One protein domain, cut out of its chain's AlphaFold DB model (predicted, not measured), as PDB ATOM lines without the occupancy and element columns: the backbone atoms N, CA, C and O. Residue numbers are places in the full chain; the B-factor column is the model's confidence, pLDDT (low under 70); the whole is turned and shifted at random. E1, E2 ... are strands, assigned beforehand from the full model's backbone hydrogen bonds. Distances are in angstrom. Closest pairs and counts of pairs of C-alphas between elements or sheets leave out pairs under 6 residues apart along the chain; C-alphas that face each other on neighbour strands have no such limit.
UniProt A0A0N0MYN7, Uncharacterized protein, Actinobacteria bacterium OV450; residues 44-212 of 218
ATOM      1  N   ALA A  44      10.216  -3.079 -23.073       41.66
ATOM      2  CA  ALA A  44       9.910  -2.547 -21.754       41.66
ATOM      3  C   ALA A  44       9.408  -3.644 -20.818       41.66
ATOM      4  O   ALA A  44       8.608  -4.515 -21.178       41.66
ATOM      5  N   GLU A  45       9.903  -3.579 -19.592       38.91
ATOM      6  CA  GLU A  45       9.381  -4.352 -18.486       38.91
ATOM      7  C   GLU A  45       7.917  -3.948 -18.252       38.91
ATOM      8  O   GLU A  45       7.612  -2.774 -18.041       38.91
ATOM      9  N   GLY A  46       7.001  -4.920 -18.267       43.72
ATOM     10  CA  GLY A  46       5.851  -4.841 -17.364       43.72
ATOM     11  C   GLY A  46       4.432  -4.835 -17.928       43.72
ATOM     12  O   GLY A  46       3.523  -4.674 -17.121       43.72
ATOM     13  N   MET A  47       4.174  -5.044 -19.225       46.00
ATOM     14  CA  MET A  47       2.790  -5.302 -19.675       46.00
ATOM     15  C   MET A  47       2.668  -6.590 -20.481       46.00
ATOM     16  O   MET A  47       3.275  -6.730 -21.534       46.00
ATOM     17  N   SER A  48       1.879  -7.534 -19.985       54.03
ATOM     18  CA  SER A  48       1.510  -8.731 -20.731       54.03
ATOM     19  C   SER A  48       0.248  -8.458 -21.543       54.03
ATOM     20  O   SER A  48      -0.735  -7.986 -20.975       54.03
ATOM     21  N   PHE A  49       0.234  -8.760 -22.845       60.06
ATOM     22  CA  PHE A  49      -1.001  -8.691 -23.642       60.06
ATOM     23  C   PHE A  49      -1.371 -10.046 -24.226       60.06
ATOM     24  O   PHE A  49      -0.504 -10.814 -24.647       60.06
ATOM     25  N   SER A  50      -2.674 -10.313 -24.300       68.75
ATOM     26  CA  SER A  50      -3.187 -11.489 -24.994       68.75
ATOM     27  C   SER A  50      -3.132 -11.278 -26.514       68.75
ATOM     28  O   SER A  50      -3.414 -10.168 -26.987       68.75
ATOM     29  N   PRO A  51      -2.804 -12.320 -27.295       72.81
ATOM     30  CA  PRO A  51      -2.872 -12.264 -28.750       72.81
ATOM     31  C   PRO A  51      -4.250 -11.831 -29.259       72.81
ATOM     32  O   PRO A  51      -5.275 -12.222 -28.699       72.81
ATOM     33  N   GLY A  52      -4.276 -11.047 -30.337       73.00
ATOM     34  CA  GLY A  52      -5.511 -10.624 -30.995       73.00
ATOM     35  C   GLY A  52      -6.431  -9.743 -30.155       73.00
ATOM     36  O   GLY A  52      -7.645  -9.834 -30.316       73.00
ATOM     37  N   THR A  53      -5.891  -8.920 -29.257       76.75
ATOM     38  CA  THR A  53      -6.665  -7.989 -28.422       76.75
ATOM     39  C   THR A  53      -6.496  -6.540 -28.867       76.75
ATOM     40  O   THR A  53      -5.453  -6.155 -29.401       76.75
ATOM     41  N   LYS A  54      -7.542  -5.727 -28.662       80.94
ATOM     42  CA  LYS A  54      -7.460  -4.266 -28.797       80.94
ATOM     43  C   LYS A  54      -6.732  -3.711 -27.576       80.94
ATOM     44  O   LYS A  54      -7.093  -4.043 -26.448       80.94
ATOM     45  N   MET A  55      -5.762  -2.834 -27.799       78.69
ATOM     46  CA  MET A  55      -5.055  -2.119 -26.743       78.69
ATOM     47  C   MET A  55      -4.977  -0.625 -27.050       78.69
ATOM     48  O   MET A  55      -4.745  -0.214 -28.186       78.69
ATOM     49  N   SER A  56      -5.133   0.172 -25.998       81.25
ATOM     50  CA  SER A  56      -4.831   1.598 -25.992       81.25
ATOM     51  C   SER A  56      -3.428   1.803 -25.442       81.25
ATOM     52  O   SER A  56      -3.091   1.275 -24.382       81.25
ATOM     53  N   TRP A  57      -2.604   2.553 -26.164       79.88
ATOM     54  CA  TRP A  57      -1.181   2.651 -25.890       79.88
ATOM     55  C   TRP A  57      -0.645   4.067 -26.092       79.88
ATOM     56  O   TRP A  57      -1.035   4.772 -27.018       79.88
ATOM     57  N   HIS A  58       0.285   4.471 -25.230       84.31
ATOM     58  CA  HIS A  58       1.008   5.732 -25.342       84.31
ATOM     59  C   HIS A  58       2.502   5.436 -25.453       84.31
ATOM     60  O   HIS A  58       3.170   5.312 -24.426       84.31
ATOM     61  N   PRO A  59       3.031   5.259 -26.673       80.44
ATOM     62  CA  PRO A  59       4.459   5.090 -26.856       80.44
ATOM     63  C   PRO A  59       5.223   6.297 -26.327       80.44
ATOM     64  O   PRO A  59       4.830   7.445 -26.554       80.44
ATOM     65  N   GLU A  60       6.335   6.016 -25.653       82.00
ATOM     66  CA  GLU A  60       7.200   7.034 -25.077       82.00
ATOM     67  C   GLU A  60       8.643   6.878 -25.547       82.00
ATOM     68  O   GLU A  60       9.192   5.776 -25.619       82.00
ATOM     69  N   LEU A  61       9.260   8.023 -25.801       80.12
ATOM     70  CA  LEU A  61      10.668   8.193 -26.102       80.12
ATOM     71  C   LEU A  61      11.315   8.894 -24.923       80.12
ATOM     72  O   LEU A  61      11.227  10.116 -24.797       80.12
ATOM     73  N   LYS A  62      11.923   8.111 -24.041       83.25
ATOM     74  CA  LYS A  62      12.536   8.615 -22.821       83.25
ATOM     75  C   LYS A  62      13.918   9.163 -23.135       83.25
ATOM     76  O   LYS A  62      14.767   8.432 -23.631       83.25
ATOM     77  N   CYS A  63      14.158  10.425 -22.809       82.62
ATOM     78  CA  CYS A  63      15.491  11.001 -22.851       82.62
ATOM     79  C   CYS A  63      16.384  10.270 -21.843       82.62
ATOM     80  O   CYS A  63      16.163  10.341 -20.629       82.62
ATOM     81  N   ASN A  64      17.367   9.538 -22.355       76.62
ATOM     82  CA  ASN A  64      18.348   8.806 -21.571       76.62
ATOM     83  C   ASN A  64      19.745   9.111 -22.126       76.62
ATOM     84  O   ASN A  64      20.315   8.271 -22.838       76.62
ATOM     85  N   PRO A  65      20.282  10.316 -21.848       70.88
ATOM     86  CA  PRO A  65      21.617  10.677 -22.298       70.88
ATOM     87  C   PRO A  65      22.594   9.608 -21.805       70.88
ATOM     88  O   PRO A  65      22.539   9.182 -20.647       70.88
ATOM     89  N   SER A  66      23.434   9.096 -22.708       63.50
ATOM     90  CA  SER A  66      24.318   7.987 -22.357       63.50
ATOM     91  C   SER A  66      25.230   8.399 -21.203       63.50
ATOM     92  O   SER A  66      25.711   9.535 -21.207       63.50
ATOM     93  N   PRO A  67      25.524   7.511 -20.235       53.59
ATOM     94  CA  PRO A  67      26.586   7.787 -19.287       53.59
ATOM     95  C   PRO A  67      27.856   8.124 -20.071       53.59
ATOM     96  O   PRO A  67      28.334   7.351 -20.903       53.59
ATOM     97  N   SER A  68      28.379   9.321 -19.821       49.88
ATOM     98  CA  SER A  68      29.700   9.719 -20.288       49.88
ATOM     99  C   SER A  68      30.726   8.646 -19.883       49.88
ATOM    100  O   SER A  68      30.533   7.916 -18.914       49.88
ATOM    101  N   VAL A  69      31.878   8.585 -20.558       51.16
ATOM    102  CA  VAL A  69      33.067   7.845 -20.066       51.16
ATOM    103  C   VAL A  69      33.461   8.222 -18.625       51.16
ATOM    104  O   VAL A  69      34.278   7.556 -17.993       51.16
ATOM    105  N   LEU A  70      32.896   9.310 -18.108       48.88
ATOM    106  CA  LEU A  70      33.000   9.769 -16.737       48.88
ATOM    107  C   LEU A  70      32.014   9.005 -15.835       48.88
ATOM    108  O   LEU A  70      30.851   8.829 -16.173       48.88
ATOM    109  N   THR A  71      32.457   8.607 -14.642       54.59
ATOM    110  CA  THR A  71      31.709   7.818 -13.636       54.59
ATOM    111  C   THR A  71      30.506   8.543 -12.998       54.59
ATOM    112  O   THR A  71      30.118   8.241 -11.870       54.59
ATOM    113  N   THR A  72      29.931   9.532 -13.675       59.16
ATOM    114  CA  THR A  72      28.842  10.392 -13.208       59.16
ATOM    115  C   THR A  72      27.646  10.263 -14.139       59.16
ATOM    116  O   THR A  72      27.813  10.274 -15.356       59.16
ATOM    117  N   SER A  73      26.439  10.183 -13.574       66.12
ATOM    118  CA  SER A  73      25.193  10.165 -14.346       66.12
ATOM    119  C   SER A  73      25.085  11.408 -15.230       66.12
ATOM    120  O   SER A  73      25.170  12.526 -14.714       66.12
ATOM    121  N   ASP A  74      24.871  11.219 -16.531       71.69
ATOM    122  CA  ASP A  74      24.598  12.325 -17.443       71.69
ATOM    123  C   ASP A  74      23.169  12.848 -17.214       71.69
ATOM    124  O   ASP A  74      22.192  12.098 -17.182       71.69
ATOM    125  N   THR A  75      23.060  14.155 -16.994       79.31
ATOM    126  CA  THR A  75      21.785  14.860 -16.775       79.31
ATOM    127  C   THR A  75      21.499  15.870 -17.882       79.31
ATOM    128  O   THR A  75      20.539  16.635 -17.787       79.31
ATOM    129  N   THR A  76      22.317  15.869 -18.936       81.00
ATOM    130  CA  THR A  76      22.168  16.759 -20.082       81.00
ATOM    131  C   THR A  76      20.812  16.516 -20.753       81.00
ATOM    132  O   THR A  76      20.440  15.362 -20.974       81.00
ATOM    133  N   PRO A  77      20.037  17.570 -21.056       83.69
ATOM    134  CA  PRO A  77      18.803  17.423 -21.815       83.69
ATOM    135  C   PRO A  77      19.066  16.851 -23.212       83.69
ATOM    136  O   PRO A  77      20.051  17.224 -23.843       83.69
ATOM    137  N   CYS A  78      18.147  16.024 -23.712       82.19
ATOM    138  CA  CYS A  78      18.164  15.551 -25.091       82.19
ATOM    139  C   CYS A  78      17.519  16.592 -26.008       82.19
ATOM    140  O   CYS A  78      16.414  17.070 -25.725       82.19
ATOM    141  N   THR A  79      18.171  16.929 -27.111       83.50
ATOM    142  CA  THR A  79      17.646  17.839 -28.135       83.50
ATOM    143  C   THR A  79      16.716  17.105 -29.101       83.50
ATOM    144  O   THR A  79      16.984  15.980 -29.512       83.50
ATOM    145  N   TYR A  80      15.637  17.768 -29.518       83.56
ATOM    146  CA  TYR A  80      14.821  17.345 -30.655       83.56
ATOM    147  C   TYR A  80      14.799  18.422 -31.741       83.56
ATOM    148  O   TYR A  80      14.940  19.617 -31.468       83.56
ATOM    149  N   SER A  81      14.594  17.990 -32.983       84.81
ATOM    150  CA  SER A  81      14.481  18.853 -34.156       84.81
ATOM    151  C   SER A  81      13.482  18.280 -35.167       84.81
ATOM    152  O   SER A  81      13.154  17.090 -35.094       84.81
ATOM    153  N   PRO A  82      13.022  19.075 -36.150       84.50
ATOM    154  CA  PRO A  82      12.121  18.582 -37.193       84.50
ATOM    155  C   PRO A  82      12.719  17.474 -38.073       84.50
ATOM    156  O   PRO A  82      11.961  16.723 -38.699       84.50
ATOM    157  N   ASP A  83      14.049  17.360 -38.125       76.88
ATOM    158  CA  ASP A  83      14.773  16.320 -38.873       76.88
ATOM    159  C   ASP A  83      14.699  14.950 -38.192       76.88
ATOM    160  O   ASP A  83      14.905  13.917 -38.832       76.88
ATOM    161  N   LEU A  84      14.366  14.945 -36.902       73.75
ATOM    162  CA  LEU A  84      14.176  13.754 -36.108       73.75
ATOM    163  C   LEU A  84      12.757  13.208 -36.338       73.75
ATOM    164  O   LEU A  84      11.759  13.790 -35.898       73.75
ATOM    165  N   LYS A  85      12.655  12.084 -37.055       79.56
ATOM    166  CA  LYS A  85      11.390  11.378 -37.286       79.56
ATOM    167  C   LYS A  85      11.312  10.159 -36.389       79.56
ATOM    168  O   LYS A  85      12.206   9.323 -36.389       79.56
ATOM    169  N   PHE A  86      10.223  10.047 -35.649       81.00
ATOM    170  CA  PHE A  86       9.938   8.879 -34.831       81.00
ATOM    171  C   PHE A  86       8.951   7.985 -35.573       81.00
ATOM    172  O   PHE A  86       7.899   8.456 -36.003       81.00
ATOM    173  N   VAL A  87       9.294   6.713 -35.757       84.12
ATOM    174  CA  VAL A  87       8.481   5.764 -36.518       84.12
ATOM    175  C   VAL A  87       8.115   4.580 -35.642       84.12
ATOM    176  O   VAL A  87       8.965   3.988 -34.981       84.12
ATOM    177  N   ILE A  88       6.837   4.217 -35.668       84.25
ATOM    178  CA  ILE A  88       6.279   3.051 -34.992       84.25
ATOM    179  C   ILE A  88       5.747   2.119 -36.078       84.25
ATOM    180  O   ILE A  88       4.907   2.522 -36.885       84.25
ATOM    181  N   LYS A  89       6.218   0.872 -36.097       82.94
ATOM    182  CA  LYS A  89       5.757  -0.159 -37.028       82.94
ATOM    183  C   LYS A  89       5.075  -1.308 -36.306       82.94
ATOM    184  O   LYS A  89       5.574  -1.796 -35.295       82.94
ATOM    185  N   ALA A  90       3.964  -1.771 -36.866       80.06
ATOM    186  CA  ALA A  90       3.298  -2.985 -36.424       80.06
ATOM    187  C   ALA A  90       3.889  -4.220 -37.121       80.06
ATOM    188  O   ALA A  90       4.072  -4.242 -38.340       80.06
ATOM    189  N   LEU A  91       4.183  -5.255 -36.338       75.56
ATOM    190  CA  LEU A  91       4.816  -6.505 -36.762       75.56
ATOM    191  C   LEU A  91       3.842  -7.682 -36.641       75.56
ATOM    192  O   LEU A  91       2.790  -7.560 -36.027       75.56
ATOM    193  N   ASN A  92       4.201  -8.839 -37.212       69.69
ATOM    194  CA  ASN A  92       3.523 -10.124 -36.975       69.69
ATOM    195  C   ASN A  92       1.986 -10.034 -37.001       69.69
ATOM    196  O   ASN A  92       1.337 -10.395 -36.037       69.69
ATOM    197  N   ASP A  93       1.420  -9.511 -38.092       77.31
ATOM    198  CA  ASP A  93      -0.024  -9.291 -38.303       77.31
ATOM    199  C   ASP A  93      -0.741  -8.244 -37.417       77.31
ATOM    200  O   ASP A  93      -1.849  -7.838 -37.781       77.31
ATOM    201  N   ALA A  94      -0.079  -7.686 -36.398       79.38
ATOM    202  CA  ALA A  94      -0.581  -6.570 -35.593       79.38
ATOM    203  C   ALA A  94      -0.920  -5.346 -36.450       79.38
ATOM    204  O   ALA A  94      -0.315  -5.140 -37.507       79.38
ATOM    205  N   SER A  95      -1.865  -4.513 -36.027       84.69
ATOM    206  CA  SER A  95      -2.258  -3.347 -36.826       84.69
ATOM    207  C   SER A  95      -2.709  -2.158 -36.000       84.69
ATOM    208  O   SER A  95      -3.453  -2.321 -35.038       84.69
ATOM    209  N   PHE A  96      -2.337  -0.965 -36.445       86.25
ATOM    210  CA  PHE A  96      -2.952   0.282 -36.022       86.25
ATOM    211  C   PHE A  96      -4.342   0.411 -36.625       86.25
ATOM    212  O   PHE A  96      -4.605  -0.030 -37.748       86.25
ATOM    213  N   PHE A  97      -5.229   1.031 -35.868       80.25
ATOM    214  CA  PHE A  97      -6.550   1.414 -36.328       80.25
ATOM    215  C   PHE A  97      -6.943   2.714 -35.639       80.25
ATOM    216  O   PHE A  97      -6.335   3.123 -34.651       80.25
ATOM    217  N   HIS A  98      -7.960   3.372 -36.169       64.25
ATOM    218  CA  HIS A  98      -8.557   4.527 -35.529       64.25
ATOM    219  C   HIS A  98     -10.050   4.257 -35.436       64.25
ATOM    220  O   HIS A  98     -10.721   4.156 -36.456       64.25
ATOM    221  N   GLU A  99     -10.563   4.075 -34.224       59.03
ATOM    222  CA  GLU A  99     -11.978   3.792 -34.012       59.03
ATOM    223  C   GLU A  99     -12.552   4.734 -32.956       59.03
ATOM    224  O   GLU A  99     -12.086   4.792 -31.817       59.03
ATOM    225  N   ASN A 100     -13.670   5.369 -33.313       47.00
ATOM    226  CA  ASN A 100     -14.772   5.470 -32.368       47.00
ATOM    227  C   ASN A 100     -15.114   4.030 -31.952       47.00
ATOM    228  O   ASN A 100     -15.481   3.233 -32.807       47.00
ATOM    229  N   PHE A 101     -14.954   3.721 -30.666       45.16
ATOM    230  CA  PHE A 101     -14.913   2.416 -29.971       45.16
ATOM    231  C   PHE A 101     -15.882   1.267 -30.374       45.16
ATOM    232  O   PHE A 101     -15.802   0.192 -29.781       45.16
ATOM    233  N   ASN A 102     -16.798   1.449 -31.331       45.12
ATOM    234  CA  ASN A 102     -17.912   0.539 -31.622       45.12
ATOM    235  C   ASN A 102     -17.902  -0.121 -33.010       45.12
ATOM    236  O   ASN A 102     -18.802  -0.918 -33.273       45.12
ATOM    237  N   ASP A 103     -16.941   0.177 -33.886       45.31
ATOM    238  CA  ASP A 103     -16.825  -0.558 -35.149       45.31
ATOM    239  C   ASP A 103     -15.861  -1.750 -34.993       45.31
ATOM    240  O   ASP A 103     -15.015  -1.783 -34.102       45.31
ATOM    241  N   ASN A 104     -16.035  -2.795 -35.796       53.41
ATOM    242  CA  ASN A 104     -15.060  -3.893 -35.916       53.41
ATOM    243  C   ASN A 104     -14.251  -3.749 -37.216       53.41
ATOM    244  O   ASN A 104     -13.615  -4.701 -37.681       53.41
ATOM    245  N   SER A 105     -14.324  -2.576 -37.841       51.00
ATOM    246  CA  SER A 105     -13.693  -2.281 -39.113       51.00
ATOM    247  C   SER A 105     -12.217  -1.941 -38.910       51.00
ATOM    248  O   SER A 105     -11.874  -0.920 -38.321       51.00
ATOM    249  N   ARG A 106     -11.320  -2.737 -39.500       54.72
ATOM    250  CA  ARG A 106      -9.891  -2.396 -39.654       54.72
ATOM    251  C   ARG A 106      -9.662  -1.301 -40.716       54.72
ATOM    252  O   ARG A 106      -8.679  -1.360 -41.450       54.72
ATOM    253  N   GLU A 107     -10.585  -0.355 -40.864       50.06
ATOM    254  CA  GLU A 107     -10.452   0.734 -41.829       50.06
ATOM    255  C   GLU A 107      -9.643   1.882 -41.214       50.06
ATOM    256  O   GLU A 107      -9.875   2.319 -40.089       50.06
ATOM    257  N   THR A 108      -8.628   2.336 -41.943       50.69
ATOM    258  CA  THR A 108      -7.727   3.412 -41.524       50.69
ATOM    259  C   THR A 108      -8.306   4.769 -41.877       50.69
ATOM    260  O   THR A 108      -8.493   5.069 -43.054       50.69
ATOM    261  N   SER A 109      -8.472   5.636 -40.883       50.53
ATOM    262  CA  SER A 109      -8.404   7.079 -41.106       50.53
ATOM    263  C   SER A 109      -6.987   7.571 -40.813       50.53
ATOM    264  O   SER A 109      -6.368   7.090 -39.864       50.53
ATOM    265  N   SER A 110      -6.517   8.563 -41.572       61.00
ATOM    266  CA  SER A 110      -5.309   9.362 -41.314       61.00
ATOM    267  C   SER A 110      -5.423  10.133 -39.993       61.00
ATOM    268  O   SER A 110      -5.643  11.342 -39.973       61.00
ATOM    269  N   ALA A 111      -5.369   9.417 -38.875       74.44
ATOM    270  CA  ALA A 111      -5.528   9.989 -37.552       74.44
ATOM    271  C   ALA A 111      -4.277  10.774 -37.167       74.44
ATOM    272  O   ALA A 111      -3.154  10.291 -37.340       74.44
ATOM    273  N   HIS A 112      -4.497  11.966 -36.623       85.81
ATOM    274  CA  HIS A 112      -3.447  12.806 -36.071       85.81
ATOM    275  C   HIS A 112      -3.482  12.704 -34.549       85.81
ATOM    276  O   HIS A 112      -4.494  13.029 -33.934       85.81
ATOM    277  N   LEU A 113      -2.371  12.276 -33.957       89.44
ATOM    278  CA  LEU A 113      -2.146  12.265 -32.513       89.44
ATOM    279  C   LEU A 113      -1.131  13.358 -32.174       89.44
ATOM    280  O   LEU A 113      -0.199  13.614 -32.939       89.44
ATOM    281  N   ALA A 114      -1.274  14.005 -31.023       92.25
ATOM    282  CA  ALA A 114      -0.277  14.977 -30.578       92.25
ATOM    283  C   ALA A 114       1.036  14.276 -30.183       92.25
ATOM    284  O   ALA A 114       1.012  13.197 -29.601       92.25
ATOM    285  N   LEU A 115       2.183  14.910 -30.430       92.75
ATOM    286  CA  LEU A 115       3.450  14.543 -29.791       92.75
ATOM    287  C   LEU A 115       3.732  15.567 -28.692       92.75
ATOM    288  O   LEU A 115       3.797  16.771 -28.961       92.75
ATOM    289  N   ARG A 116       3.860  15.108 -27.447       93.75
ATOM    290  CA  ARG A 116       3.955  15.987 -26.273       93.75
ATOM    291  C   ARG A 116       5.174  15.673 -25.424       93.75
ATOM    292  O   ARG A 116       5.638  14.541 -25.397       93.75
ATOM    293  N   ILE A 117       5.643  16.652 -24.660       92.56
ATOM    294  CA  ILE A 117       6.553  16.399 -23.536       92.56
ATOM    295  C   ILE A 117       5.727  15.830 -22.374       92.56
ATOM    296  O   ILE A 117       4.728  16.428 -21.965       92.56
ATOM    297  N   LYS A 118       6.121  14.674 -21.834       90.69
ATOM    298  CA  LYS A 118       5.338  13.925 -20.842       90.69
ATOM    299  C   LYS A 118       5.127  14.706 -19.550       90.69
ATOM    300  O   LYS A 118       3.999  14.701 -19.047       90.69
ATOM    301  N   SER A 119       6.157  15.362 -19.020       91.12
ATOM    302  CA  SER A 119       6.062  16.134 -17.774       91.12
ATOM    303  C   SER A 119       5.197  17.395 -17.909       91.12
ATOM    304  O   SER A 119       4.304  17.620 -17.094       91.12
ATOM    305  N   SER A 120       5.426  18.200 -18.951       92.62
ATOM    306  CA  SER A 120       4.811  19.525 -19.116       92.62
ATOM    307  C   SER A 120       3.518  19.525 -19.928       92.62
ATOM    308  O   SER A 120       2.795  20.519 -19.922       92.62
ATOM    309  N   LYS A 121       3.230  18.437 -20.652       91.38
ATOM    310  CA  LYS A 121       2.113  18.296 -21.605       91.38
ATOM    311  C   LYS A 121       2.167  19.250 -22.801       91.38
ATOM    312  O   LYS A 121       1.237  19.260 -23.614       91.38
ATOM    313  N   ALA A 122       3.252  20.013 -22.951       92.75
ATOM    314  CA  ALA A 122       3.453  20.890 -24.095       92.75
ATOM    315  C   ALA A 122       3.472  20.061 -25.383       92.75
ATOM    316  O   ALA A 122       4.204  19.072 -25.472       92.75
ATOM    317  N   GLN A 123       2.660  20.456 -26.363       94.25
ATOM    318  CA  GLN A 123       2.711  19.872 -27.698       94.25
ATOM    319  C   GLN A 123       3.945  20.397 -28.420       94.25
ATOM    320  O   GLN A 123       4.164  21.605 -28.474       94.25
ATOM    321  N   VAL A 124       4.737  19.477 -28.953       93.75
ATOM    322  CA  VAL A 124       5.988  19.770 -29.665       93.75
ATOM    323  C   VAL A 124       5.994  19.194 -31.076       93.75
ATOM    324  O   VAL A 124       6.978  19.341 -31.795       93.75
ATOM    325  N   GLY A 125       4.917  18.515 -31.466       93.88
ATOM    326  CA  GLY A 125       4.790  17.874 -32.759       93.88
ATOM    327  C   GLY A 125       3.478  17.128 -32.924       93.88
ATOM    328  O   GLY A 125       2.533  17.276 -32.137       93.88
ATOM    329  N   GLN A 126       3.468  16.254 -33.919       93.06
ATOM    330  CA  GLN A 126       2.327  15.423 -34.269       93.06
ATOM    331  C   GLN A 126       2.770  14.063 -34.807       93.06
ATOM    332  O   GLN A 126       3.871  13.898 -35.335       93.06
ATOM    333  N   CYS A 127       1.867  13.102 -34.695       91.81
ATOM    334  CA  CYS A 127       1.978  11.743 -35.182       91.81
ATOM    335  C   CYS A 127       0.837  11.459 -36.145       91.81
ATOM    336  O   CYS A 127      -0.321  11.693 -35.815       91.81
ATOM    337  N   LEU A 128       1.167  10.932 -37.315       90.69
ATOM    338  CA  LEU A 128       0.216  10.501 -38.322       90.69
ATOM    339  C   LEU A 128       0.189   8.977 -38.358       90.69
ATOM    340  O   LEU A 128       1.228   8.347 -38.553       90.69
ATOM    341  N   VAL A 129      -0.996   8.388 -38.208       89.38
ATOM    342  CA  VAL A 129      -1.225   6.987 -38.579       89.38
ATOM    343  C   VAL A 129      -1.305   6.939 -40.106       89.38
ATOM    344  O   VAL A 129      -2.337   7.271 -40.688       89.38
ATOM    345  N   GLU A 130      -0.181   6.624 -40.754       86.44
ATOM    346  CA  GLU A 130      -0.049   6.641 -42.219       86.44
ATOM    347  C   GLU A 130      -0.856   5.499 -42.844       86.44
ATOM    348  O   GLU A 130      -1.552   5.689 -43.842       86.44
ATOM    349  N   ASP A 131      -0.790   4.322 -42.222       85.81
ATOM    350  CA  ASP A 131      -1.517   3.121 -42.613       85.81
ATOM    351  C   ASP A 131      -1.695   2.167 -41.411       85.81
ATOM    352  O   ASP A 131      -1.347   2.480 -40.272       85.81
ATOM    353  N   THR A 132      -2.240   0.968 -41.651       87.31
ATOM    354  CA  THR A 132      -2.457  -0.046 -40.595       87.31
ATOM    355  C   THR A 132      -1.165  -0.564 -39.956       87.31
ATOM    356  O   THR A 132      -1.225  -1.298 -38.973       87.31
ATOM    357  N   LYS A 133       0.003  -0.260 -40.514       85.62
ATOM    358  CA  LYS A 133       1.306  -0.791 -40.110       85.62
ATOM    359  C   LYS A 133       2.294   0.281 -39.695       85.62
ATOM    360  O   LYS A 133       3.284  -0.089 -39.076       85.62
ATOM    361  N   THR A 134       2.035   1.552 -39.977       87.06
ATOM    362  CA  THR A 134       3.002   2.628 -39.771       87.06
ATOM    363  C   THR A 134       2.358   3.842 -39.114       87.06
ATOM    364  O   THR A 134       1.374   4.393 -39.608       87.06
ATOM    365  N   VAL A 135       2.968   4.301 -38.021       88.94
ATOM    366  CA  VAL A 135       2.748   5.635 -37.455       88.94
ATOM    367  C   VAL A 135       4.043   6.417 -37.569       88.94
ATOM    368  O   VAL A 135       5.101   5.932 -37.161       88.94
ATOM    369  N   ARG A 136       3.961   7.636 -38.094       90.94
ATOM    370  CA  ARG A 136       5.104   8.531 -38.247       90.94
ATOM    371  C   ARG A 136       4.873   9.818 -37.486       90.94
ATOM    372  O   ARG A 136       3.911  10.540 -37.728       90.94
ATOM    373  N   CYS A 137       5.798  10.132 -36.601       90.38
ATOM    374  CA  CYS A 137       5.793  11.332 -35.799       90.38
ATOM    375  C   CYS A 137       6.934  12.261 -36.193       90.38
ATOM    376  O   CYS A 137       8.025  11.830 -36.571       90.38
ATOM    377  N   HIS A 138       6.679  13.555 -36.071       89.88
ATOM    378  CA  HIS A 138       7.681  14.595 -36.223       89.88
ATOM    379  C   HIS A 138       7.443  15.699 -35.205       89.88
ATOM    380  O   HIS A 138       6.324  15.890 -34.729       89.88
ATOM    381  N   THR A 139       8.509  16.426 -34.889       90.44
ATOM    382  CA  THR A 139       8.416  17.659 -34.110       90.44
ATOM    383  C   THR A 139       8.191  18.854 -35.037       90.44
ATOM    384  O   THR A 139       8.639  18.853 -36.187       90.44
ATOM    385  N   ASP A 140       7.478  19.869 -34.546       91.56
ATOM    386  CA  ASP A 140       7.154  21.092 -35.298       91.56
ATOM    387  C   ASP A 140       8.273  22.148 -35.202       91.56
ATOM    388  O   ASP A 140       8.251  23.164 -35.895       91.56
ATOM    389  N   GLY A 141       9.263  21.924 -34.335       88.62
ATOM    390  CA  GLY A 141      10.352  22.854 -34.071       88.62
ATOM    391  C   GLY A 141      11.515  22.196 -33.337       88.62
ATOM    392  O   GLY A 141      11.568  20.979 -33.180       88.62
ATOM    393  N   THR A 142      12.464  23.016 -32.899       88.50
ATOM    394  CA  THR A 142      13.611  22.569 -32.106       88.50
ATOM    395  C   THR A 142      13.398  22.852 -30.624       88.50
ATOM    396  O   THR A 142      12.777  23.848 -30.246       88.50
ATOM    397  N   GLY A 143      13.929  21.987 -29.767       89.69
ATOM    398  CA  GLY A 143      13.850  22.162 -28.322       89.69
ATOM    399  C   GLY A 143      14.554  21.045 -27.569       89.69
ATOM    400  O   GLY A 143      15.337  20.297 -28.146       89.69
ATOM    401  N   THR A 144      14.283  20.939 -26.268       89.56
ATOM    402  CA  THR A 144      14.949  19.968 -25.387       89.56
ATOM    403  C   THR A 144      13.962  19.223 -24.496       89.56
ATOM    404  O   THR A 144      12.977  19.807 -24.041       89.56
ATOM    405  N   VAL A 145      14.275  17.970 -24.172       89.25
ATOM    406  CA  VAL A 145      13.606  17.130 -23.167       89.25
ATOM    407  C   VAL A 145      14.598  16.852 -22.045       89.25
ATOM    408  O   VAL A 145      15.746  16.513 -22.309       89.25
ATOM    409  N   GLN A 146      14.184  17.022 -20.792       91.12
ATOM    410  CA  GLN A 146      15.072  16.787 -19.651       91.12
ATOM    411  C   GLN A 146      15.442  15.302 -19.534       91.12
ATOM    412  O   GLN A 146      14.621  14.437 -19.846       91.12
ATOM    413  N   SER A 147      16.650  15.009 -19.041       86.56
ATOM    414  CA  SER A 147      17.066  13.635 -18.731       86.56
ATOM    415  C   SER A 147      16.036  12.951 -17.824       86.56
ATOM    416  O   SER A 147      15.603  13.511 -16.815       86.56
ATOM    417  N   GLY A 148      15.600  11.753 -18.214       82.94
ATOM    418  CA  GLY A 148      14.576  10.973 -17.523       82.94
ATOM    419  C   GLY A 148      13.119  11.301 -17.884       82.94
ATOM    420  O   GLY A 148      12.246  10.503 -17.534       82.94
ATOM    421  N   ASP A 149      12.846  12.410 -18.578       90.19
ATOM    422  CA  ASP A 149      11.526  12.742 -19.137       90.19
ATOM    423  C   ASP A 149      11.347  12.128 -20.539       90.19
ATOM    424  O   ASP A 149      12.289  11.561 -21.094       90.19
ATOM    425  N   SER A 150      10.151  12.232 -21.126       88.00
ATOM    426  CA  SER A 150       9.837  11.583 -22.405       88.00
ATOM    427  C   SER A 150       9.094  12.483 -23.389       88.00
ATOM    428  O   SER A 150       8.293  13.330 -22.991       88.00
ATOM    429  N   LEU A 151       9.270  12.226 -24.688       89.31
ATOM    430  CA  LEU A 151       8.247  12.550 -25.686       89.31
ATOM    431  C   LEU A 151       7.207  11.428 -25.692       89.31
ATOM    432  O   LEU A 151       7.573  10.258 -25.737       89.31
ATOM    433  N   ILE A 152       5.926  11.767 -25.630       90.00
ATOM    434  CA  ILE A 152       4.813  10.815 -25.578       90.00
ATOM    435  C   ILE A 152       3.863  11.049 -26.747       90.00
ATOM    436  O   ILE A 152       3.553  12.195 -27.086       90.00
ATOM    437  N   VAL A 153       3.415   9.958 -27.364       89.19
ATOM    438  CA  VAL A 153       2.387   9.992 -28.405       89.19
ATOM    439  C   VAL A 153       1.001  10.009 -27.777       89.19
ATOM    440  O   VAL A 153       0.672   9.188 -26.913       89.19
ATOM    441  N   GLY A 154       0.178  10.932 -28.258       87.06
ATOM    442  CA  GLY A 154      -1.150  11.179 -27.736       87.06
ATOM    443  C   GLY A 154      -1.127  11.933 -26.409       87.06
ATOM    444  O   GLY A 154      -0.126  12.538 -26.012       87.06
ATOM    445  N   ASP A 155      -2.252  11.894 -25.704       80.44
ATOM    446  CA  ASP A 155      -2.373  12.484 -24.375       80.44
ATOM    447  C   ASP A 155      -3.065  11.523 -23.397       80.44
ATOM    448  O   ASP A 155      -4.280  11.311 -23.500       80.44
ATOM    449  N   PRO A 156      -2.328  10.974 -22.411       70.00
ATOM    450  CA  PRO A 156      -2.913  10.130 -21.373       70.00
ATOM    451  C   PRO A 156      -4.013  10.822 -20.564       70.00
ATOM    452  O   PRO A 156      -4.887  10.149 -20.024       70.00
ATOM    453  N   ALA A 157      -3.978  12.155 -20.452       75.00
ATOM    454  CA  ALA A 157      -4.968  12.914 -19.693       75.00
ATOM    455  C   ALA A 157      -6.261  13.170 -20.482       75.00
ATOM    456  O   ALA A 157      -7.312  13.337 -19.869       75.00
ATOM    457  N   ASN A 158      -6.196  13.179 -21.817       67.19
ATOM    458  CA  ASN A 158      -7.336  13.473 -22.694       67.19
ATOM    459  C   ASN A 158      -7.862  12.233 -23.436       67.19
ATOM    460  O   ASN A 158      -8.617  12.373 -24.394       67.19
ATOM    461  N   SER A 159      -7.484  11.027 -22.989       72.06
ATOM    462  CA  SER A 159      -7.927   9.757 -23.580       72.06
ATOM    463  C   SER A 159      -7.696   9.681 -25.093       72.06
ATOM    464  O   SER A 159      -8.520   9.122 -25.813       72.06
ATOM    465  N   ASP A 160      -6.552  10.194 -25.558       81.75
ATOM    466  CA  ASP A 160      -6.126  10.144 -26.963       81.75
ATOM    467  C   ASP A 160      -4.948   9.165 -27.150       81.75
ATOM    468  O   ASP A 160      -3.816   9.602 -27.365       81.75
ATOM    469  N   PRO A 161      -5.131   7.847 -26.929       84.94
ATOM    470  CA  PRO A 161      -4.084   6.852 -27.117       84.94
ATOM    471  C   PRO A 161      -3.956   6.424 -28.578       84.94
ATOM    472  O   PRO A 161      -4.914   6.436 -29.353       84.94
ATOM    473  N   LEU A 162      -2.780   5.902 -28.921       84.44
ATOM    474  CA  LEU A 162      -2.621   5.088 -30.116       84.44
ATOM    475  C   LEU A 162      -3.349   3.752 -29.909       84.44
ATOM    476  O   LEU A 162      -3.083   3.032 -28.946       84.44
ATOM    477  N   GLN A 163      -4.266   3.421 -30.815       85.88
ATOM    478  CA  GLN A 163      -5.013   2.165 -30.775       85.88
ATOM    479  C   GLN A 163      -4.320   1.099 -31.628       85.88
ATOM    480  O   GLN A 163      -3.935   1.345 -32.776       85.88
ATOM    481  N   VAL A 164      -4.159  -0.095 -31.059       82.75
ATOM    482  CA  VAL A 164      -3.431  -1.210 -31.675       82.75
ATOM    483  C   VAL A 164      -4.208  -2.510 -31.498       82.75
ATOM    484  O   VAL A 164      -4.718  -2.802 -30.421       82.75
ATOM    485  N   TRP A 165      -4.297  -3.308 -32.558       82.56
ATOM    486  CA  TRP A 165      -4.636  -4.725 -32.476       82.56
ATOM    487  C   TRP A 165      -3.343  -5.513 -32.324       82.56
ATOM    488  O   TRP A 165      -2.478  -5.433 -33.202       82.56
ATOM    489  N   THR A 166      -3.210  -6.267 -31.235       76.94
ATOM    490  CA  THR A 166      -2.038  -7.119 -31.024       76.94
ATOM    491  C   THR A 166      -1.985  -8.261 -32.035       76.94
ATOM    492  O   THR A 166      -3.000  -8.655 -32.620       76.94
ATOM    493  N   ALA A 167      -0.781  -8.797 -32.236       70.94
ATOM    494  CA  ALA A 167      -0.544  -9.937 -33.106       70.94
ATOM    495  C   ALA A 167      -1.412 -11.137 -32.689       70.94
ATOM    496  O   ALA A 167      -1.549 -11.433 -31.503       70.94
ATOM    497  N   THR A 168      -1.990 -11.841 -33.659       69.62
ATOM    498  CA  THR A 168      -2.844 -13.026 -33.445       69.62
ATOM    499  C   THR A 168      -2.080 -14.338 -33.591       69.62
ATOM    500  O   THR A 168      -2.455 -15.343 -32.989       69.62
ATOM    501  N   SER A 169      -1.007 -14.349 -34.384       56.94
ATOM    502  CA  SER A 169      -0.358 -15.582 -34.842       56.94
ATOM    503  C   SER A 169       0.645 -16.208 -33.868       56.94
ATOM    504  O   SER A 169       1.014 -17.363 -34.070       56.94
ATOM    505  N   SER A 170       1.136 -15.490 -32.848       55.00
ATOM    506  CA  SER A 170       2.032 -16.023 -31.796       55.00
ATOM    507  C   SER A 170       2.461 -14.935 -30.802       55.00
ATOM    508  O   SER A 170       2.324 -13.749 -31.092       55.00
ATOM    509  N   CYS A 171       3.055 -15.327 -29.666       54.06
ATOM    510  CA  CYS A 171       3.752 -14.427 -28.738       54.06
ATOM    511  C   CYS A 171       5.073 -13.887 -29.306       54.06
ATOM    512  O   CYS A 171       6.154 -14.114 -28.765       54.06
ATOM    513  N   LYS A 172       4.979 -13.189 -30.433       57.62
ATOM    514  CA  LYS A 172       6.083 -12.483 -31.074       57.62
ATOM    515  C   LYS A 172       5.948 -10.986 -30.834       57.62
ATOM    516  O   LYS A 172       4.896 -10.491 -30.429       57.62
ATOM    517  N   GLU A 173       7.029 -10.267 -31.100       60.56
ATOM    518  CA  GLU A 173       7.054  -8.808 -31.049       60.56
ATOM    519  C   GLU A 173       5.903  -8.230 -31.877       60.56
ATOM    520  O   GLU A 173       5.714  -8.574 -33.042       60.56
ATOM    521  N   THR A 174       5.085  -7.390 -31.254       66.44
ATOM    522  CA  THR A 174       3.887  -6.820 -31.890       66.44
ATOM    523  C   THR A 174       4.201  -5.476 -32.538       66.44
ATOM    524  O   THR A 174       3.613  -5.123 -33.556       66.44
ATOM    525  N   LEU A 175       5.134  -4.723 -31.959       70.69
ATOM    526  CA  LEU A 175       5.449  -3.353 -32.337       70.69
ATOM    527  C   LEU A 175       6.960  -3.163 -32.279       70.69
ATOM    528  O   LEU A 175       7.609  -3.670 -31.366       70.69
ATOM    529  N   VAL A 176       7.495  -2.398 -33.220       72.69
ATOM    530  CA  VAL A 176       8.863  -1.878 -33.176       72.69
ATOM    531  C   VAL A 176       8.818  -0.371 -33.341       72.69
ATOM    532  O   VAL A 176       7.941   0.170 -34.014       72.69
ATOM    533  N   LEU A 177       9.748   0.313 -32.696       71.69
ATOM    534  CA  LEU A 177       9.831   1.759 -32.703       71.69
ATOM    535  C   LEU A 177      11.280   2.149 -32.924       71.69
ATOM    536  O   LEU A 177      12.172   1.554 -32.326       71.69
ATOM    537  N   TYR A 178      11.507   3.143 -33.767       68.75
ATOM    538  CA  TYR A 178      12.851   3.581 -34.115       68.75
ATOM    539  C   TYR A 178      12.849   5.035 -34.599       68.75
ATOM    540  O   TYR A 178      11.793   5.642 -34.809       68.75
ATOM    541  N   TRP A 179      14.047   5.596 -34.753       69.12
ATOM    542  CA  TRP A 179      14.255   6.933 -35.299       69.12
ATOM    543  C   TRP A 179      14.733   6.857 -36.743       69.12
ATOM    544  O   TRP A 179      15.578   6.035 -37.076       69.12
ATOM    545  N   GLU A 180      14.246   7.769 -37.575       67.19
ATOM    546  CA  GLU A 180      14.852   8.105 -38.857       67.19
ATOM    547  C   GLU A 180      15.383   9.538 -38.727       67.19
ATOM    548  O   GLU A 180      14.610  10.477 -38.519       67.19
ATOM    549  N   HIS A 181      16.702   9.720 -38.805       63.22
ATOM    550  CA  HIS A 181      17.305  11.050 -38.887       63.22
ATOM    551  C   HIS A 181      17.835  11.259 -40.301       63.22
ATOM    552  O   HIS A 181      18.742  10.558 -40.743       63.22
ATOM    553  N   ILE A 182      17.266  12.229 -41.018       53.91
ATOM    554  CA  ILE A 182      17.483  12.400 -42.466       53.91
ATOM    555  C   ILE A 182      18.954  12.712 -42.806       53.91
ATOM    556  O   ILE A 182      19.410  12.405 -43.905       53.91
ATOM    557  N   LEU A 183      19.705  13.312 -41.875       52.25
ATOM    558  CA  LEU A 183      21.082  13.765 -42.115       52.25
ATOM    559  C   LEU A 183      22.163  12.801 -41.599       52.25
ATOM    560  O   LEU A 183      23.267  12.798 -42.138       52.25
ATOM    561  N   SER A 184      21.857  12.000 -40.574       51.28
ATOM    562  CA  SER A 184      22.750  10.993 -39.970       51.28
ATOM    563  C   SER A 184      22.076  10.395 -38.736       51.28
ATOM    564  O   SER A 184      21.711  11.147 -37.835       51.28
ATOM    565  N   GLU A 185      21.926   9.079 -38.655       48.44
ATOM    566  CA  GLU A 185      21.374   8.423 -37.464       48.44
ATOM    567  C   GLU A 185      22.349   8.546 -36.276       48.44
ATOM    568  O   GLU A 185      23.525   8.207 -36.442       48.44
ATOM    569  N   PRO A 186      21.918   9.010 -35.086       49.31
ATOM    570  CA  PRO A 186      22.781   9.036 -33.908       49.31
ATOM    571  C   PRO A 186      23.148   7.603 -33.495       49.31
ATOM    572  O   PRO A 186      22.285   6.812 -33.119       49.31
ATOM    573  N   GLN A 187      24.434   7.259 -33.576       49.28
ATOM    574  CA  GLN A 187      24.942   5.930 -33.228       49.28
ATOM    575  C   GLN A 187      25.344   5.888 -31.746       49.28
ATOM    576  O   GLN A 187      26.109   6.735 -31.276       49.28
ATOM    577  N   ARG A 188      24.870   4.877 -31.001       48.75
ATOM    578  CA  ARG A 188      25.565   4.444 -29.778       48.75
ATOM    579  C   ARG A 188      26.778   3.638 -30.243       48.75
ATOM    580  O   ARG A 188      26.616   2.688 -31.007       48.75
ATOM    581  N   GLY A 189      27.980   3.985 -29.789       47.03
ATOM    582  CA  GLY A 189      29.149   3.143 -30.020       47.03
ATOM    583  C   GLY A 189      28.917   1.747 -29.428       47.03
ATOM    584  O   GLY A 189      28.189   1.595 -28.446       47.03
ATOM    585  N   GLY A 190      29.543   0.708 -29.990       43.66
ATOM    586  CA  GLY A 190      29.342  -0.694 -29.565       43.66
ATOM    587  C   GLY A 190      29.727  -1.015 -28.108       43.66
ATOM    588  O   GLY A 190      29.545  -2.134 -27.643       43.66
ATOM    589  N   ASN A 191      30.265  -0.041 -27.376       51.25
ATOM    590  CA  ASN A 191      30.563  -0.073 -25.943       51.25
ATOM    591  C   ASN A 191      29.512   0.673 -25.090       51.25
ATOM    592  O   ASN A 191      29.743   0.890 -23.902       51.25
ATOM    593  N   GLY A 192      28.399   1.110 -25.686       48.72
ATOM    594  CA  GLY A 192      27.386   1.954 -25.049       48.72
ATOM    595  C   GLY A 192      27.814   3.414 -24.862       48.72
ATOM    596  O   GLY A 192      27.034   4.208 -24.345       48.72
ATOM    597  N   LEU A 193      29.026   3.786 -25.279       49.16
ATOM    598  CA  LEU A 193      29.559   5.142 -25.170       49.16
ATOM    599  C   LEU A 193      29.341   5.903 -26.480       49.16
ATOM    600  O   LEU A 193      29.162   5.314 -27.544       49.16
ATOM    601  N   ASN A 194      29.340   7.227 -26.394       52.00
ATOM    602  CA  ASN A 194      29.061   8.094 -27.536       52.00
ATOM    603  C   ASN A 194      30.198   7.989 -28.560       52.00
ATOM    604  O   ASN A 194      31.374   7.947 -28.179       52.00
ATOM    605  N   ASP A 195      29.865   8.018 -29.852       43.44
ATOM    606  CA  ASP A 195      30.860   8.376 -30.860       43.44
ATOM    607  C   ASP A 195      31.383   9.785 -30.539       43.44
ATOM    608  O   ASP A 195      30.636  10.658 -30.097       43.44
ATOM    609  N   TYR A 196      32.692   9.979 -30.698       41.31
ATOM    610  CA  TYR A 196      33.525  11.073 -30.168       41.31
ATOM    611  C   TYR A 196      33.193  12.507 -30.672       41.31
ATOM    612  O   TYR A 196      34.069  13.370 -30.731       41.31
ATOM    613  N   GLY A 197      31.941  12.805 -31.024       43.09
ATOM    614  CA  GLY A 197      31.500  14.068 -31.607       43.09
ATOM    615  C   GLY A 197      30.052  14.433 -31.278       43.09
ATOM    616  O   GLY A 197      29.218  14.459 -32.168       43.09
ATOM    617  N   ALA A 198      29.792  14.799 -30.021       42.31
ATOM    618  CA  ALA A 198      28.811  15.817 -29.603       42.31
ATOM    619  C   ALA A 198      27.288  15.587 -29.755       42.31
ATOM    620  O   ALA A 198      26.543  16.505 -29.423       42.31
ATOM    621  N   TRP A 199      26.794  14.410 -30.142       48.41
ATOM    622  CA  TRP A 199      25.345  14.140 -30.133       48.41
ATOM    623  C   TRP A 199      25.002  13.164 -29.002       48.41
ATOM    624  O   TRP A 199      25.004  11.950 -29.183       48.41
ATOM    625  N   ASN A 200      24.758  13.711 -27.806       48.72
ATOM    626  CA  ASN A 200      24.427  12.963 -26.580       48.72
ATOM    627  C   ASN A 200      22.916  12.680 -26.439       48.72
ATOM    628  O   ASN A 200      22.455  12.254 -25.380       48.72
ATOM    629  N   ASP A 201      22.142  12.923 -27.495       54.59
ATOM    630  CA  ASP A 201      20.680  12.924 -27.484       54.59
ATOM    631  C   ASP A 201      20.125  11.512 -27.706       54.59
ATOM    632  O   ASP A 201      19.478  11.217 -28.711       54.59
ATOM    633  N   PHE A 202      20.415  10.602 -26.777       63.66
ATOM    634  CA  PHE A 202      19.852   9.260 -26.845       63.66
ATOM    635  C   PHE A 202      18.457   9.235 -26.239       63.66
ATOM    636  O   PHE A 202      18.231   9.639 -25.097       63.66
ATOM    637  N   TYR A 203      17.526   8.701 -27.017       61.53
ATOM    638  CA  TYR A 203      16.193   8.380 -26.553       61.53
ATOM    639  C   TYR A 203      16.051   6.868 -26.483       61.53
ATOM    640  O   TYR A 203      16.187   6.181 -27.497       61.53
ATOM    641  N   ASP A 204      15.733   6.364 -25.298       66.00
ATOM    642  CA  ASP A 204      15.316   4.984 -25.143       66.00
ATOM    643  C   ASP A 204      13.833   4.892 -25.481       66.00
ATOM    644  O   ASP A 204      12.995   5.653 -24.980       66.00
ATOM    645  N   VAL A 205      13.494   3.935 -26.333       58.06
ATOM    646  CA  VAL A 205      12.100   3.610 -26.584       58.06
ATOM    647  C   VAL A 205      11.584   2.790 -25.411       58.06
ATOM    648  O   VAL A 205      12.091   1.709 -25.122       58.06
ATOM    649  N   VAL A 206      10.506   3.257 -24.792       56.03
ATOM    650  CA  VAL A 206       9.763   2.466 -23.814       56.03
ATOM    651  C   VAL A 206       8.611   1.769 -24.540       56.03
ATOM    652  O   VAL A 206       7.508   2.304 -24.669       56.03
ATOM    653  N   THR A 207       8.868   0.563 -25.059       49.56
ATOM    654  CA  THR A 207       7.831  -0.281 -25.674       49.56
ATOM    655  C   THR A 207       7.099  -1.068 -24.601       49.56
ATOM    656  O   THR A 207       7.558  -2.127 -24.187       49.56
ATOM    657  N   SER A 208       5.959  -0.597 -24.115       40.94
ATOM    658  CA  SER A 208       5.209  -1.388 -23.142       40.94
ATOM    659  C   SER A 208       4.669  -2.665 -23.793       40.94
ATOM    660  O   SER A 208       3.651  -2.606 -24.472       40.94
ATOM    661  N   GLY A 209       5.348  -3.791 -23.576       40.78
ATOM    662  CA  GLY A 209       4.723  -5.092 -23.407       40.78
ATOM    663  C   GLY A 209       5.398  -6.300 -24.059       40.78
ATOM    664  O   GLY A 209       6.016  -6.219 -25.118       40.78
ATOM    665  N   ARG A 210       5.255  -7.448 -23.396       42.81
ATOM    666  CA  ARG A 210       5.604  -8.785 -23.886       42.81
ATOM    667  C   ARG A 210       4.306  -9.580 -24.014       42.81
ATOM    668  O   ARG A 210       3.364  -9.350 -23.273       42.81
ATOM    669  N   CYS A 211       4.210 -10.514 -24.947       41.97
ATOM    670  CA  CYS A 211       3.110 -11.475 -24.892       41.97
ATOM    671  C   CYS A 211       3.413 -12.462 -23.758       41.97
ATOM    672  O   CYS A 211       4.517 -13.008 -23.708       41.97
ATOM    673  N   GLU A 212       2.471 -12.671 -22.839       47.06
ATOM    674  CA  GLU A 212       2.564 -13.799 -21.912       47.06
ATOM    675  C   GLU A 212       2.457 -15.061 -22.759       47.06
ATOM    676  O   GLU A 212       1.419 -15.298 -23.378       47.06
TER     677      GLU A 212
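This is residues 44 to 212 of the 218 residues of an uncharacterized protein of Actinobacteria bacterium OV450 (UniProt A0A0N0MYN7). A nine-stranded sheet folds back on itself at E8 into two leaves that face each other, and the small sheet E2, E12, E6 is partly face to face with it, in an elongated sandwich. The short pair E4 and E10 lies at the end of the sandwich away from the small sheet, and long loops reach out beyond both ends. The printed part has 169 residues with fourteen named strands, E1 to E14 in order along the chain, and no named helix; the class is all strand, though only 73 residues are in named elements. The large sheet is mixed, in the order E1, E14, E3, E11, E7, E8, E9, E5, E13, while the two smaller sheets are antiparallel. The whole is compact, with a radius of gyration of the C-alphas of 16.6 A, yet elongated in outline, spanning 52 by 33 by 29 A.

In the large sheet, E7, residues 112 to 117, E8, residues 123 to 129, and E9, residues 134 to 139, form a meander, each strand the antiparallel neighbour of the one before. E7 and E8 are a hairpin, with N 113 and O 127 2.8 A apart, and E8 and E9 are another, with N 128 and O 136 2.8 A apart. On the one leaf, E7 is the antiparallel neighbour of E11, residues 150 to 153, with N 152 and O 116 2.8 A apart. E11 is antiparallel to E3, residues 60 to 63, with N 61 and O 151 2.8 A apart. E14, residues 203 to 211, pairs in a staggered way, antiparallel with E3 over residues 203 to 206, where N 204 and O 62 are 2.8 A apart, and parallel with the edge strand E1, residues 44 to 49, over residues 208 to 211, where N 210 and O 47 are 2.8 A apart. On the other leaf, E9 is antiparallel to E5, residues 84 to 90, with N 137 and O 86 2.8 A apart. E5 is antiparallel to the edge strand E13, residues 175 to 181, with N 89 and O 176 2.8 A apart. Between the leaves, the closest C-alphas of E13 and E14 are those of Leu 177 and Val 205, 6.8 A apart. The sheet is strongly twisted. In the second sheet, E12, residues 162 to 165, is the antiparallel neighbour of E2, residues 54 to 57, with N 55 and O 164 2.8 A apart, and of E6, residues 95 to 97, with N 165 and O 95 2.8 A apart. The two sheets form a sandwich, two sheets face to face, their facing parts 8.8 A centre to centre. E4, residues 78 to 80, and E10, residues 143 to 145, are antiparallel, with N 78 and O 145 2.8 A apart. E2 with E12, E3 with E11, E4 with E10 and E5 with E9 make a jelly roll, four nested antiparallel pairs wound over both sheets.

E1 begins at C-alpha 44 (9.910, -2.547, -21.754), and E14, the longest strand at 23.8 A, ends at C-alpha 211 (3.110, -11.475, -24.892). E8, the hinge, begins at C-alpha 123 (2.711, 19.872, -27.698) and is 17.3 A long. E5 measures 20.0 A, E13 19.8 A, E9 16.9 A and E7 16.4 A. E2 runs on into E3 across a break of 2 residues, at 26 degrees.

The C-alphas of Leu 70 and Asp 103 are the two farthest apart, at 54.1 A. The long links are E3 to E4, E6 to E7 and E13 to E14, the last of 21 residues. The printed part has no cut. Its mean pLDDT is 70.9, and 72 residues are under 70, among them residues 98 to 110 and 178 to 212.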